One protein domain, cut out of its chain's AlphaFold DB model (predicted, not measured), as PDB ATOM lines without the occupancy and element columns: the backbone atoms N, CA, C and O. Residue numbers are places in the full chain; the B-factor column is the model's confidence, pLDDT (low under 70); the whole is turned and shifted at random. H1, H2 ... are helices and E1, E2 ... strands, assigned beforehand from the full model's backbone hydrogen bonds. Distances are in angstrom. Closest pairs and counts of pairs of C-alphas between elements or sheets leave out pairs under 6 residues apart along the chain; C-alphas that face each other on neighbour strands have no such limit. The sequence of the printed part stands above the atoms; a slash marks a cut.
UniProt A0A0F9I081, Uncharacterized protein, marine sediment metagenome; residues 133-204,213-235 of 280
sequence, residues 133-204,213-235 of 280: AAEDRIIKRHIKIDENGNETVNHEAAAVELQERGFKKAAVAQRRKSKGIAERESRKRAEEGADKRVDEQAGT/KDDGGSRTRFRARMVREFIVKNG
ATOM      1  N   ALA A 133       2.732 -32.862  14.014       72.31
ATOM      2  CA  ALA A 133       1.450 -33.203  14.631       72.31
ATOM      3  C   ALA A 133       0.757 -32.000  15.304       72.31
ATOM      4  O   ALA A 133      -0.468 -31.992  15.452       72.31
ATOM      5  N   ALA A 134       1.505 -30.984  15.747       71.00
ATOM      6  CA  ALA A 134       0.949 -29.723  16.240       71.00
ATOM      7  C   ALA A 134       0.533 -28.783  15.090       71.00
ATOM      8  O   ALA A 134      -0.565 -28.227  15.130       71.00
ATOM      9  N   GLU A 135       1.363 -28.656  14.049       77.56
ATOM     10  CA  GLU A 135       1.084 -27.891  12.826       77.56
ATOM     11  C   GLU A 135      -0.196 -28.395  12.133       77.56
ATOM     12  O   GLU A 135      -1.084 -27.601  11.816       77.56
ATOM     13  N   ASP A 136      -0.362 -29.712  11.998       80.19
ATOM     14  CA  ASP A 136      -1.540 -30.337  11.381       80.19
ATOM     15  C   ASP A 136      -2.832 -30.055  12.175       80.19
ATOM     16  O   ASP A 136      -3.884 -29.766  11.601       80.19
ATOM     17  N   ARG A 137      -2.750 -30.047  13.517       84.56
ATOM     18  CA  ARG A 137      -3.861 -29.678  14.420       84.56
ATOM     19  C   ARG A 137      -4.206 -28.183  14.385       84.56
ATOM     20  O   ARG A 137      -5.321 -27.808  14.752       84.56
ATOM     21  N   ILE A 138      -3.281 -27.317  13.976       84.50
ATOM     22  CA  ILE A 138      -3.535 -25.884  13.743       84.50
ATOM     23  C   ILE A 138      -4.225 -25.685  12.391       84.50
ATOM     24  O   ILE A 138      -5.225 -24.973  12.313       84.50
ATOM     25  N   ILE A 139      -3.746 -26.365  11.346       81.00
ATOM     26  CA  ILE A 139      -4.323 -26.292   9.997       81.00
ATOM     27  C   ILE A 139      -5.756 -26.844   9.986       81.00
ATOM     28  O   ILE A 139      -6.654 -26.173   9.484       81.00
ATOM     29  N   LYS A 140      -6.000 -28.006  10.611       85.94
ATOM     30  CA  LYS A 140      -7.335 -28.629  10.678       85.94
ATOM     31  C   LYS A 140      -8.382 -27.769  11.394       85.94
ATOM     32  O   LYS A 140      -9.524 -27.733  10.960       85.94
ATOM     33  N   ARG A 141      -7.999 -27.003  12.427       87.00
ATOM     34  CA  ARG A 141      -8.904 -26.041  13.101       87.00
ATOM     35  C   ARG A 141      -9.300 -24.841  12.235       87.00
ATOM     36  O   ARG A 141     -10.237 -24.135  12.584       87.00
ATOM     37  N   HIS A 142      -8.600 -24.616  11.125       86.06
ATOM     38  CA  HIS A 142      -8.859 -23.531  10.180       86.06
ATOM     39  C   HIS A 142      -9.506 -24.008   8.871       86.06
ATOM     40  O   HIS A 142      -9.618 -23.219   7.931       86.06
ATOM     41  N   ILE A 143      -9.949 -25.270   8.812       86.56
ATOM     42  CA  ILE A 143     -10.843 -25.763   7.764       86.56
ATOM     43  C   ILE A 143     -12.252 -25.219   8.032       86.56
ATOM     44  O   ILE A 143     -12.778 -25.330   9.139       86.56
ATOM     45  N   LYS A 144     -12.865 -24.639   7.004       85.69
ATOM     46  CA  LYS A 144     -14.284 -24.294   6.931       85.69
ATOM     47  C   LYS A 144     -14.906 -25.056   5.772       85.69
ATOM     48  O   LYS A 144     -14.301 -25.141   4.708       85.69
ATOM     49  N   ILE A 145     -16.113 -25.564   5.962       81.69
ATOM     50  CA  ILE A 145     -16.896 -26.153   4.874       81.69
ATOM     51  C   ILE A 145     -17.615 -25.001   4.154       81.69
ATOM     52  O   ILE A 145     -18.198 -24.143   4.821       81.69
ATOM     53  N   ASP A 146     -17.504 -24.933   2.826       79.69
ATOM     54  CA  ASP A 146     -18.222 -23.955   2.000       79.69
ATOM     55  C   ASP A 146     -19.699 -24.353   1.796       79.69
ATOM     56  O   ASP A 146     -20.140 -25.434   2.186       79.69
ATOM     57  N   GLU A 147     -20.482 -23.479   1.162       78.81
ATOM     58  CA  GLU A 147     -21.911 -23.713   0.884       78.81
ATOM     59  C   GLU A 147     -22.168 -24.918  -0.046       78.81
ATOM     60  O   GLU A 147     -23.292 -25.410  -0.121       78.81
ATOM     61  N   ASN A 148     -21.132 -25.427  -0.721       78.06
ATOM     62  CA  ASN A 148     -21.184 -26.586  -1.612       78.06
ATOM     63  C   ASN A 148     -20.694 -27.883  -0.933       78.06
ATOM     64  O   ASN A 148     -20.647 -28.928  -1.582       78.06
ATOM     65  N   GLY A 149     -20.302 -27.832   0.346       78.31
ATOM     66  CA  GLY A 149     -19.755 -28.974   1.081       78.31
ATOM     67  C   GLY A 149     -18.242 -29.193   0.926       78.31
ATOM     68  O   GLY A 149     -17.731 -30.196   1.420       78.31
ATOM     69  N   ASN A 150     -17.504 -28.288   0.275       78.06
ATOM     70  CA  ASN A 150     -16.055 -28.408   0.097       78.06
ATOM     71  C   ASN A 150     -15.279 -27.860   1.297       78.06
ATOM     72  O   ASN A 150     -15.579 -26.788   1.824       78.06
ATOM     73  N   GLU A 151     -14.194 -28.534   1.669       80.62
ATOM     74  CA  GLU A 151     -13.252 -28.030   2.666       80.62
ATOM     75  C   GLU A 151     -12.375 -26.899   2.102       80.62
ATOM     76  O   GLU A 151     -11.606 -27.076   1.155       80.62
ATOM     77  N   THR A 152     -12.441 -25.730   2.735       79.50
ATOM     78  CA  THR A 152     -11.625 -24.547   2.437       79.50
ATOM     79  C   THR A 152     -10.783 -24.177   3.657       79.50
ATOM     80  O   THR A 152     -11.286 -24.063   4.773       79.50
ATOM     81  N   VAL A 153      -9.472 -23.998   3.484       84.19
ATOM     82  CA  VAL A 153      -8.568 -23.648   4.592       84.19
ATOM     83  C   VAL A 153      -8.385 -22.135   4.648       84.19
ATOM     84  O   VAL A 153      -7.906 -21.531   3.687       84.19
ATOM     85  N   ASN A 154      -8.656 -21.513   5.799       86.38
ATOM     86  CA  ASN A 154      -8.232 -20.133   6.038       86.38
ATOM     87  C   ASN A 154      -6.714 -20.090   6.294       86.38
ATOM     88  O   ASN A 154      -6.239 -20.085   7.432       86.38
ATOM     89  N   HIS A 155      -5.954 -20.067   5.199       81.25
ATOM     90  CA  HIS A 155      -4.495 -20.076   5.199       81.25
ATOM     91  C   HIS A 155      -3.868 -18.881   5.938       81.25
ATOM     92  O   HIS A 155      -2.748 -19.006   6.430       81.25
ATOM     93  N   GLU A 156      -4.554 -17.740   6.051       83.00
ATOM     94  CA  GLU A 156      -4.017 -16.567   6.755       83.00
ATOM     95  C   GLU A 156      -4.164 -16.694   8.267       83.00
ATOM     96  O   GLU A 156      -3.178 -16.530   8.984       83.00
ATOM     97  N   ALA A 157      -5.348 -17.081   8.747       83.69
ATOM     98  CA  ALA A 157      -5.573 -17.347  10.166       83.69
ATOM     99  C   ALA A 157      -4.700 -18.516  10.665       83.69
ATOM    100  O   ALA A 157      -4.016 -18.389  11.683       83.69
ATOM    101  N   ALA A 158      -4.592 -19.594   9.875       83.44
ATOM    102  CA  ALA A 158      -3.663 -20.687  10.158       83.44
ATOM    103  C   ALA A 158      -2.200 -20.205  10.219       83.44
ATOM    104  O   ALA A 158      -1.440 -20.651  11.076       83.44
ATOM    105  N   ALA A 159      -1.786 -19.279   9.345       81.12
ATOM    106  CA  ALA A 159      -0.435 -18.722   9.380       81.12
ATOM    107  C   ALA A 159      -0.161 -17.854  10.617       81.12
ATOM    108  O   ALA A 159       0.977 -17.833  11.089       81.12
ATOM    109  N   VAL A 160      -1.166 -17.135  11.126       87.06
ATOM    110  CA  VAL A 160      -1.046 -16.332  12.353       87.06
ATOM    111  C   VAL A 160      -0.868 -17.245  13.566       87.06
ATOM    112  O   VAL A 160       0.152 -17.118  14.242       87.06
ATOM    113  N   GLU A 161      -1.736 -18.245  13.773       85.31
ATOM    114  CA  GLU A 161      -1.592 -19.168  14.916       85.31
ATOM    115  C   GLU A 161      -0.278 -19.978  14.840       85.31
ATOM    116  O   GLU A 161       0.388 -20.205  15.855       85.31
ATOM    117  N   LEU A 162       0.158 -20.373  13.635       85.75
ATOM    118  CA  LEU A 162       1.475 -20.991  13.435       85.75
ATOM    119  C   LEU A 162       2.623 -20.046  13.826       85.75
ATOM    120  O   LEU A 162       3.607 -20.498  14.410       85.75
ATOM    121  N   GLN A 163       2.527 -18.749  13.521       84.81
ATOM    122  CA  GLN A 163       3.557 -17.771  13.882       84.81
ATOM    123  C   GLN A 163       3.613 -17.550  15.402       84.81
ATOM    124  O   GLN A 163       4.711 -17.536  15.961       84.81
ATOM    125  N   GLU A 164       2.459 -17.416  16.059       85.25
ATOM    126  CA  GLU A 164       2.332 -17.221  17.512       85.25
ATOM    127  C   GLU A 164       2.877 -18.413  18.305       85.25
ATOM    128  O   GLU A 164       3.609 -18.233  19.275       85.25
ATOM    129  N   ARG A 165       2.619 -19.641  17.839       81.25
ATOM    130  CA  ARG A 165       3.161 -20.875  18.436       81.25
ATOM    131  C   ARG A 165       4.611 -21.188  18.026       81.25
ATOM    132  O   ARG A 165       5.120 -22.259  18.339       81.25
ATOM    133  N   GLY A 166       5.291 -20.277  17.324       83.06
ATOM    134  CA  GLY A 166       6.716 -20.392  16.984       83.06
ATOM    135  C   GLY A 166       7.050 -21.172  15.704       83.06
ATOM    136  O   GLY A 166       8.218 -21.206  15.306       83.06
ATOM    137  N   PHE A 167       6.062 -21.719  14.988       81.81
ATOM    138  CA  PHE A 167       6.212 -22.456  13.721       81.81
ATOM    139  C   PHE A 167       6.465 -21.519  12.519       81.81
ATOM    140  O   PHE A 167       5.773 -21.544  11.497       81.81
ATOM    141  N   LYS A 168       7.501 -20.674  12.619       80.75
ATOM    142  CA  LYS A 168       7.820 -19.595  11.661       80.75
ATOM    143  C   LYS A 168       7.916 -20.071  10.202       80.75
ATOM    144  O   LYS A 168       7.485 -19.355   9.301       80.75
ATOM    145  N   LYS A 169       8.453 -21.274   9.949       79.38
ATOM    146  CA  LYS A 169       8.555 -21.840   8.588       79.38
ATOM    147  C   LYS A 169       7.187 -22.234   8.018       79.38
ATOM    148  O   LYS A 169       6.890 -21.878   6.878       79.38
ATOM    149  N   ALA A 170       6.349 -22.909   8.806       75.75
ATOM    150  CA  ALA A 170       5.002 -23.299   8.395       75.75
ATOM    151  C   ALA A 170       4.101 -22.072   8.174       75.75
ATOM    152  O   ALA A 170       3.408 -21.996   7.160       75.75
ATOM    153  N   ALA A 171       4.194 -21.053   9.037       77.56
ATOM    154  CA  ALA A 171       3.498 -19.776   8.863       77.56
ATOM    155  C   ALA A 171       3.824 -19.096   7.516       77.56
ATOM    156  O   ALA A 171       2.924 -18.678   6.783       77.56
ATOM    157  N   VAL A 172       5.108 -19.038   7.136       82.56
ATOM    158  CA  VAL A 172       5.537 -18.496   5.832       82.56
ATOM    159  C   VAL A 172       5.005 -19.336   4.666       82.56
ATOM    160  O   VAL A 172       4.591 -18.773   3.651       82.56
ATOM    161  N   ALA A 173       4.968 -20.666   4.798       79.88
ATOM    162  CA  ALA A 173       4.401 -21.542   3.774       79.88
ATOM    163  C   ALA A 173       2.891 -21.308   3.578       79.88
ATOM    164  O   ALA A 173       2.433 -21.222   2.439       79.88
ATOM    165  N   GLN A 174       2.127 -21.133   4.660       81.44
ATOM    166  CA  GLN A 174       0.688 -20.852   4.580       81.44
ATOM    167  C   GLN A 174       0.397 -19.458   3.986       81.44
ATOM    168  O   GLN A 174      -0.436 -19.355   3.087       81.44
ATOM    169  N   ARG A 175       1.162 -18.409   4.338       81.75
ATOM    170  CA  ARG A 175       1.053 -17.082   3.680       81.75
ATOM    171  C   ARG A 175       1.392 -17.095   2.188       81.75
ATOM    172  O   ARG A 175       0.901 -16.258   1.436       81.75
ATOM    173  N   ARG A 176       2.246 -18.017   1.726       82.44
ATOM    174  CA  ARG A 176       2.490 -18.203   0.285       82.44
ATOM    175  C   ARG A 176       1.291 -18.854  -0.409       82.44
ATOM    176  O   ARG A 176       0.973 -18.461  -1.528       82.44
ATOM    177  N   LYS A 177       0.604 -19.790   0.259       82.50
ATOM    178  CA  LYS A 177      -0.632 -20.402  -0.251       82.50
ATOM    179  C   LYS A 177      -1.773 -19.384  -0.349       82.50
ATOM    180  O   LYS A 177      -2.367 -19.301  -1.418       82.50
ATOM    181  N   SER A 178      -2.021 -18.564   0.684       79.81
ATOM    182  CA  SER A 178      -3.075 -17.530   0.626       79.81
ATOM    183  C   SER A 178      -2.863 -16.561  -0.542       79.81
ATOM    184  O   SER A 178      -3.764 -16.370  -1.354       79.81
ATOM    185  N   LYS A 179      -1.638 -16.040  -0.700       80.50
ATOM    186  CA  LYS A 179      -1.279 -15.153  -1.817       80.50
ATOM    187  C   LYS A 179      -1.443 -15.814  -3.186       80.50
ATOM    188  O   LYS A 179      -2.019 -15.199  -4.075       80.50
ATOM    189  N   GLY A 180      -0.986 -17.058  -3.352       79.69
ATOM    190  CA  GLY A 180      -1.119 -17.781  -4.622       79.69
ATOM    191  C   GLY A 180      -2.573 -18.084  -5.007       79.69
ATOM    192  O   GLY A 180      -2.907 -18.060  -6.189       79.69
ATOM    193  N   ILE A 181      -3.448 -18.327  -4.026       76.75
ATOM    194  CA  ILE A 181      -4.892 -18.497  -4.253       76.75
ATOM    195  C   ILE A 181      -5.522 -17.158  -4.657       76.75
ATOM    196  O   ILE A 181      -6.181 -17.092  -5.691       76.75
ATOM    197  N   ALA A 182      -5.242 -16.078  -3.920       74.12
ATOM    198  CA  ALA A 182      -5.752 -14.740  -4.229       74.12
ATOM    199  C   ALA A 182      -5.302 -14.229  -5.615       74.12
ATOM    200  O   ALA A 182      -6.099 -13.639  -6.343       74.12
ATOM    201  N   GLU A 183      -4.052 -14.493  -6.013       78.00
ATOM    202  CA  GLU A 183      -3.527 -14.172  -7.350       78.00
ATOM    203  C   GLU A 183      -4.191 -15.019  -8.450       78.00
ATOM    204  O   GLU A 183      -4.474 -14.524  -9.541       78.00
ATOM    205  N   ARG A 184      -4.504 -16.292  -8.171       79.06
ATOM    206  CA  ARG A 184      -5.214 -17.161  -9.119       79.06
ATOM    207  C   ARG A 184      -6.678 -16.750  -9.294       79.06
ATOM    208  O   ARG A 184      -7.172 -16.779 -10.418       79.06
ATOM    209  N   GLU A 185      -7.361 -16.350  -8.224       78.50
ATOM    210  CA  GLU A 185      -8.735 -15.839  -8.292       78.50
ATOM    211  C   GLU A 185      -8.829 -14.483  -8.992       78.50
ATOM    212  O   GLU A 185      -9.711 -14.293  -9.830       78.50
ATOM    213  N   SER A 186      -7.932 -13.542  -8.680       73.31
ATOM    214  CA  SER A 186      -7.931 -12.227  -9.330       73.31
ATOM    215  C   SER A 186      -7.648 -12.352 -10.827       73.31
ATOM    216  O   SER A 186      -8.348 -11.735 -11.631       73.31
ATOM    217  N   ARG A 187      -6.719 -13.239 -11.212       75.50
ATOM    218  CA  ARG A 187      -6.490 -13.616 -12.610       75.50
ATOM    219  C   ARG A 187      -7.737 -14.219 -13.253       75.50
ATOM    220  O   ARG A 187      -8.119 -13.763 -14.322       75.50
ATOM    221  N   LYS A 188      -8.399 -15.183 -12.599       82.94
ATOM    222  CA  LYS A 188      -9.614 -15.818 -13.136       82.94
ATOM    223  C   LYS A 188     -10.729 -14.794 -13.374       82.94
ATOM    224  O   LYS A 188     -11.328 -14.803 -14.440       82.94
ATOM    225  N   ARG A 189     -10.965 -13.866 -12.435       77.62
ATOM    226  CA  ARG A 189     -11.941 -12.771 -12.614       77.62
ATOM    227  C   ARG A 189     -11.541 -11.804 -13.736       77.62
ATOM    228  O   ARG A 189     -12.413 -11.305 -14.439       77.62
ATOM    229  N   ALA A 190     -10.245 -11.541 -13.917       75.44
ATOM    230  CA  ALA A 190      -9.746 -10.715 -15.018       75.44
ATOM    231  C   ALA A 190      -9.902 -11.408 -16.385       75.44
ATOM    232  O   ALA A 190     -10.276 -10.749 -17.350       75.44
ATOM    233  N   GLU A 191      -9.669 -12.721 -16.456       76.19
ATOM    234  CA  GLU A 191      -9.884 -13.553 -17.647       76.19
ATOM    235  C   GLU A 191     -11.390 -13.652 -17.976       76.19
ATOM    236  O   GLU A 191     -11.788 -13.249 -19.064       76.19
ATOM    237  N   GLU A 192     -12.256 -14.006 -17.016       81.12
ATOM    238  CA  GLU A 192     -13.725 -14.030 -17.191       81.12
ATOM    239  C   GLU A 192     -14.314 -12.651 -17.573       81.12
ATOM    240  O   GLU A 192     -15.290 -12.562 -18.320       81.12
ATOM    241  N   GLY A 193     -13.739 -11.558 -17.057       79.50
ATOM    242  CA  GLY A 193     -14.135 -10.189 -17.403       79.50
ATOM    243  C   GLY A 193     -13.641  -9.731 -18.779       79.50
ATOM    244  O   GLY A 193     -14.324  -8.950 -19.444       79.50
ATOM    245  N   ALA A 194     -12.478 -10.220 -19.217       75.31
ATOM    246  CA  ALA A 194     -11.948  -9.983 -20.555       75.31
ATOM    247  C   ALA A 194     -12.732 -10.779 -21.608       75.31
ATOM    248  O   ALA A 194     -13.144 -10.190 -22.603       75.31
ATOM    249  N   ASP A 195     -13.019 -12.061 -21.355       73.88
ATOM    250  CA  ASP A 195     -13.825 -12.924 -22.232       73.88
ATOM    251  C   ASP A 195     -15.193 -12.295 -22.535       73.88
ATOM    252  O   ASP A 195     -15.577 -12.182 -23.696       73.88
ATOM    253  N   LYS A 196     -15.905 -11.797 -21.510       79.38
ATOM    254  CA  LYS A 196     -17.209 -11.128 -21.690       79.38
ATOM    255  C   LYS A 196     -17.123  -9.888 -22.583       79.38
ATOM    256  O   LYS A 196     -17.925  -9.747 -23.501       79.38
ATOM    257  N   ARG A 197     -16.127  -9.021 -22.365       76.00
ATOM    258  CA  ARG A 197     -15.924  -7.807 -23.183       76.00
ATOM    259  C   ARG A 197     -15.491  -8.132 -24.612       76.00
ATOM    260  O   ARG A 197     -15.884  -7.435 -25.542       76.00
ATOM    261  N   VAL A 198     -14.695  -9.185 -24.794       72.75
ATOM    262  CA  VAL A 198     -14.314  -9.682 -26.122       72.75
ATOM    263  C   VAL A 198     -15.519 -10.298 -26.833       72.75
ATOM    264  O   VAL A 198     -15.637 -10.116 -28.037       72.75
ATOM    265  N   ASP A 199     -16.454 -10.936 -26.128       71.62
ATOM    266  CA  ASP A 199     -17.696 -11.442 -26.725       71.62
ATOM    267  C   ASP A 199     -18.683 -10.327 -27.094       71.62
ATOM    268  O   ASP A 199     -19.254 -10.373 -28.185       71.62
ATOM    269  N   GLU A 200     -18.796  -9.283 -26.270       75.81
ATOM    270  CA  GLU A 200     -19.525  -8.049 -26.603       75.81
ATOM    271  C   GLU A 200     -18.945  -7.363 -27.859       75.81
ATOM    272  O   GLU A 200     -19.696  -6.958 -28.747       75.81
ATOM    273  N   GLN A 201     -17.614  -7.280 -27.986       67.50
ATOM    274  CA  GLN A 201     -16.942  -6.687 -29.154       67.50
ATOM    275  C   GLN A 201     -16.912  -7.609 -30.388       67.50
ATOM    276  O   GLN A 201     -16.954  -7.134 -31.520       67.50
ATOM    277  N   ALA A 202     -16.875  -8.929 -30.211       60.62
ATOM    278  CA  ALA A 202     -16.874  -9.887 -31.316       60.62
ATOM    279  C   ALA A 202     -18.242 -10.001 -32.013       60.62
ATOM    280  O   ALA A 202     -18.315 -10.555 -33.111       60.62
ATOM    281  N   GLY A 203     -19.315  -9.479 -31.406       60.31
ATOM    282  CA  GLY A 203     -20.624  -9.336 -32.047       60.31
ATOM    283  C   GLY A 203     -20.643  -8.338 -33.213       60.31
ATOM    284  O   GLY A 203     -21.511  -8.439 -34.074       60.31
ATOM    285  N   THR A 204     -19.680  -7.411 -33.279       58.28
ATOM    286  CA  THR A 204     -19.578  -6.373 -34.324       58.28
ATOM    287  C   THR A 204     -18.408  -6.571 -35.294       58.28
ATOM    288  O   THR A 204     -18.175  -5.720 -36.153       58.28
ATOM    289  N   LYS A 213      -6.927 -13.676 -40.451       66.69
ATOM    290  CA  LYS A 213      -6.140 -14.603 -41.281       66.69
ATOM    291  C   LYS A 213      -4.800 -14.947 -40.629       66.69
ATOM    292  O   LYS A 213      -4.387 -16.101 -40.715       66.69
ATOM    293  N   ASP A 214      -4.198 -14.010 -39.896       71.44
ATOM    294  CA  ASP A 214      -2.927 -14.213 -39.183       71.44
ATOM    295  C   ASP A 214      -3.023 -15.277 -38.069       71.44
ATOM    296  O   ASP A 214      -2.079 -16.030 -37.837       71.44
ATOM    297  N   ASP A 215      -4.195 -15.433 -37.440       67.12
ATOM    298  CA  ASP A 215      -4.474 -16.512 -36.473       67.12
ATOM    299  C   ASP A 215      -4.808 -17.871 -37.140       67.12
ATOM    300  O   ASP A 215      -5.205 -18.840 -36.475       67.12
ATOM    301  N   GLY A 216      -4.667 -17.964 -38.467       75.69
ATOM    302  CA  GLY A 216      -5.026 -19.135 -39.269       75.69
ATOM    303  C   GLY A 216      -6.537 -19.367 -39.360       75.69
ATOM    304  O   GLY A 216      -6.972 -20.516 -39.420       75.69
ATOM    305  N   GLY A 217      -7.347 -18.303 -39.285       72.94
ATOM    306  CA  GLY A 217      -8.812 -18.376 -39.349       72.94
ATOM    307  C   GLY A 217      -9.488 -19.018 -38.130       72.94
ATOM    308  O   GLY A 217     -10.684 -19.311 -38.157       72.94
ATOM    309  N   SER A 218      -8.751 -19.270 -37.043       76.25
ATOM    310  CA  SER A 218      -9.310 -19.883 -35.838       76.25
ATOM    311  C   SER A 218      -9.904 -18.828 -34.904       76.25
ATOM    312  O   SER A 218      -9.183 -18.153 -34.168       76.25
ATOM    313  N   ARG A 219     -11.242 -18.754 -34.852       70.06
ATOM    314  CA  ARG A 219     -11.991 -17.872 -33.930       70.06
ATOM    315  C   ARG A 219     -11.581 -18.052 -32.460       70.06
ATOM    316  O   ARG A 219     -11.575 -17.083 -31.708       70.06
ATOM    317  N   THR A 220     -11.176 -19.261 -32.065       73.94
ATOM    318  CA  THR A 220     -10.653 -19.562 -30.722       73.94
ATOM    319  C   THR A 220      -9.287 -18.921 -30.467       73.94
ATOM    320  O   THR A 220      -9.072 -18.368 -29.391       73.94
ATOM    321  N   ARG A 221      -8.370 -18.951 -31.446       75.81
ATOM    322  CA  ARG A 221      -7.050 -18.298 -31.330       75.81
ATOM    323  C   ARG A 221      -7.181 -16.779 -31.320       75.81
ATOM    324  O   ARG A 221      -6.610 -16.145 -30.439       75.81
ATOM    325  N   PHE A 222      -8.018 -16.233 -32.203       76.56
ATOM    326  CA  PHE A 222      -8.328 -14.804 -32.249       76.56
ATOM    327  C   PHE A 222      -8.885 -14.291 -30.911       76.56
ATOM    328  O   PHE A 222      -8.358 -13.331 -30.350       76.56
ATOM    329  N   ARG A 223      -9.880 -14.982 -30.327       74.94
ATOM    330  CA  ARG A 223     -10.385 -14.658 -28.979       74.94
ATOM    331  C   ARG A 223      -9.275 -14.714 -27.926       74.94
ATOM    332  O   ARG A 223      -9.103 -13.753 -27.185       74.94
ATOM    333  N   ALA A 224      -8.482 -15.787 -27.890       78.88
ATOM    334  CA  ALA A 224      -7.391 -15.928 -26.923       78.88
ATOM    335  C   ALA A 224      -6.314 -14.828 -27.056       78.88
ATOM    336  O   ALA A 224      -5.769 -14.383 -26.042       78.88
ATOM    337  N   ARG A 225      -6.032 -14.355 -28.279       81.69
ATOM    338  CA  ARG A 225      -5.154 -13.203 -28.540       81.69
ATOM    339  C   ARG A 225      -5.765 -11.906 -28.007       81.69
ATOM    340  O   ARG A 225      -5.124 -11.249 -27.191       81.69
ATOM    341  N   MET A 226      -7.010 -11.596 -28.372       79.25
ATOM    342  CA  MET A 226      -7.728 -10.397 -27.910       79.25
ATOM    343  C   MET A 226      -7.829 -10.320 -26.379       79.25
ATOM    344  O   MET A 226      -7.546  -9.281 -25.786       79.25
ATOM    345  N   VAL A 227      -8.157 -11.435 -25.722       77.38
ATOM    346  CA  VAL A 227      -8.224 -11.550 -24.254       77.38
ATOM    347  C   VAL A 227      -6.857 -11.280 -23.620       77.38
ATOM    348  O   VAL A 227      -6.746 -10.496 -22.675       77.38
ATOM    349  N   ARG A 228      -5.788 -11.867 -24.172       80.69
ATOM    350  CA  ARG A 228      -4.407 -11.623 -23.730       80.69
ATOM    351  C   ARG A 228      -3.999 -10.156 -23.904       80.69
ATOM    352  O   ARG A 228      -3.427  -9.592 -22.973       80.69
ATOM    353  N   GLU A 229      -4.264  -9.551 -25.058       81.38
ATOM    354  CA  GLU A 229      -3.939  -8.146 -25.331       81.38
ATOM    355  C   GLU A 229      -4.709  -7.202 -24.404       81.38
ATOM    356  O   GLU A 229      -4.119  -6.283 -23.835       81.38
ATOM    357  N   PHE A 230      -5.993  -7.475 -24.162       78.38
ATOM    358  CA  PHE A 230      -6.807  -6.723 -23.213       78.38
ATOM    359  C   PHE A 230      -6.258  -6.819 -21.780       78.38
ATOM    360  O   PHE A 230      -6.154  -5.801 -21.093       78.38
ATOM    361  N   ILE A 231      -5.843  -8.007 -21.328       75.88
ATOM    362  CA  ILE A 231      -5.214  -8.191 -20.011       75.88
ATOM    363  C   ILE A 231      -3.906  -7.388 -19.912       75.88
ATOM    364  O   ILE A 231      -3.722  -6.655 -18.942       75.88
ATOM    365  N   VAL A 232      -3.035  -7.459 -20.927       83.31
ATOM    366  CA  VAL A 232      -1.758  -6.715 -20.963       83.31
ATOM    367  C   VAL A 232      -1.986  -5.200 -20.964       83.31
ATOM    368  O   VAL A 232      -1.338  -4.483 -20.202       83.31
ATOM    369  N   LYS A 233      -2.937  -4.703 -21.765       81.44
ATOM    370  CA  LYS A 233      -3.257  -3.269 -21.877       81.44
ATOM    371  C   LYS A 233      -3.776  -2.663 -20.568       81.44
ATOM    372  O   LYS A 233      -3.574  -1.478 -20.331       81.44
ATOM    373  N   ASN A 234      -4.392  -3.475 -19.707       78.75
ATOM    374  CA  ASN A 234      -4.843  -3.081 -18.369       78.75
ATOM    375  C   ASN A 234      -3.822  -3.420 -17.254       78.75
ATOM    376  O   ASN A 234      -4.176  -3.429 -16.078       78.75
ATOM    377  N   GLY A 235      -2.562  -3.715 -17.601       79.62
ATOM    378  CA  GLY A 235      -1.479  -3.973 -16.638       79.62
ATOM    379  C   GLY A 235      -1.485  -5.366 -15.994       79.62
ATOM    380  O   GLY A 235      -0.701  -5.624 -15.080       79.62
TER     381      GLY A 235
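This is residues 133 to 204 and 213 to 235 of the 280 residues of an uncharacterized protein of marine sediment metagenome (UniProt A0A0F9I081). One long helix, H3, makes the length of the model; the shorter helix H2 folds back along its first part as a helical hairpin, and H4 crosses H3 at a steep tilt toward its other end. The short helix H1 packs on H2, and a small strand hairpin, E1 and E2, lies near this end of the rod, apart from H3. The printed part has 95 residues, with four named helices and two named strands in the order H1, E1, E2, H2, H3, H4; the sheet, in the order E1 - E2, is antiparallel, and the class is mostly helix. The whole is extended, with a radius of gyration of the C-alphas of 20.2 A and spans of 60 by 28 by 21 A.

H1, residues 133 to 140, touches H2, residues 155 to 164, closest at the C-alphas of Ile 139 and Ala 158, 5.6 A apart; they run opposite ways at a tilt of 36 degrees, only just steep. Between them along the chain, E1, residues 143 to 145, and E2, residues 151 to 153, form an antiparallel hairpin at 142 degrees, with N 144 and O 152 2.8 A apart and N 152 and O 144 also 2.8 A apart, both within hydrogen-bond range. H2 forms a helical hairpin with H3, residues 168 to 202, which touches it with residues 168 to 178 alone; the closest C-alphas, of Ala 159 and Ala 171, are 4.1 A apart, at a shallow tilt of 18 degrees, opposite ways. H4, residues 219 to 233, touches residues 190 to 198 of H3 alone, closest at the C-alphas of Ala 194 and Val 227, 5.5 A apart, at a steep tilt of 60 degrees, opposite ways. H4 is apart from H1, H2, E1 and E2. Each O i to N i+4 pair of H2, H3 and H4 is within hydrogen-bond range; in H1 it is 3 of 4.

H1 begins at C-alpha 133, (1.450, -33.203, 14.631), and is 10.7 A long from first to last C-alpha. E1 and E2 are each 6.7 A long, and H2 is 14.4 A. H3 runs 50.5 A, from C-alpha 168 at (7.820, -19.595, 11.661) to C-alpha 202. H4, 20.9 A long, ends at C-alpha 233, (-3.257, -3.269, -21.877).

The two C-alphas farthest apart, of Arg 165 and Lys 213, are 60.8 A apart. Residues 205 to 212 are not printed, and C-alphas 204 and 213 are 17.2 A apart across this cut, in the link from H3 to H4. The links printed whole are tight. The mean pLDDT of the printed part is 78.5; residues 201 to 204, 213 and 215 are under 70.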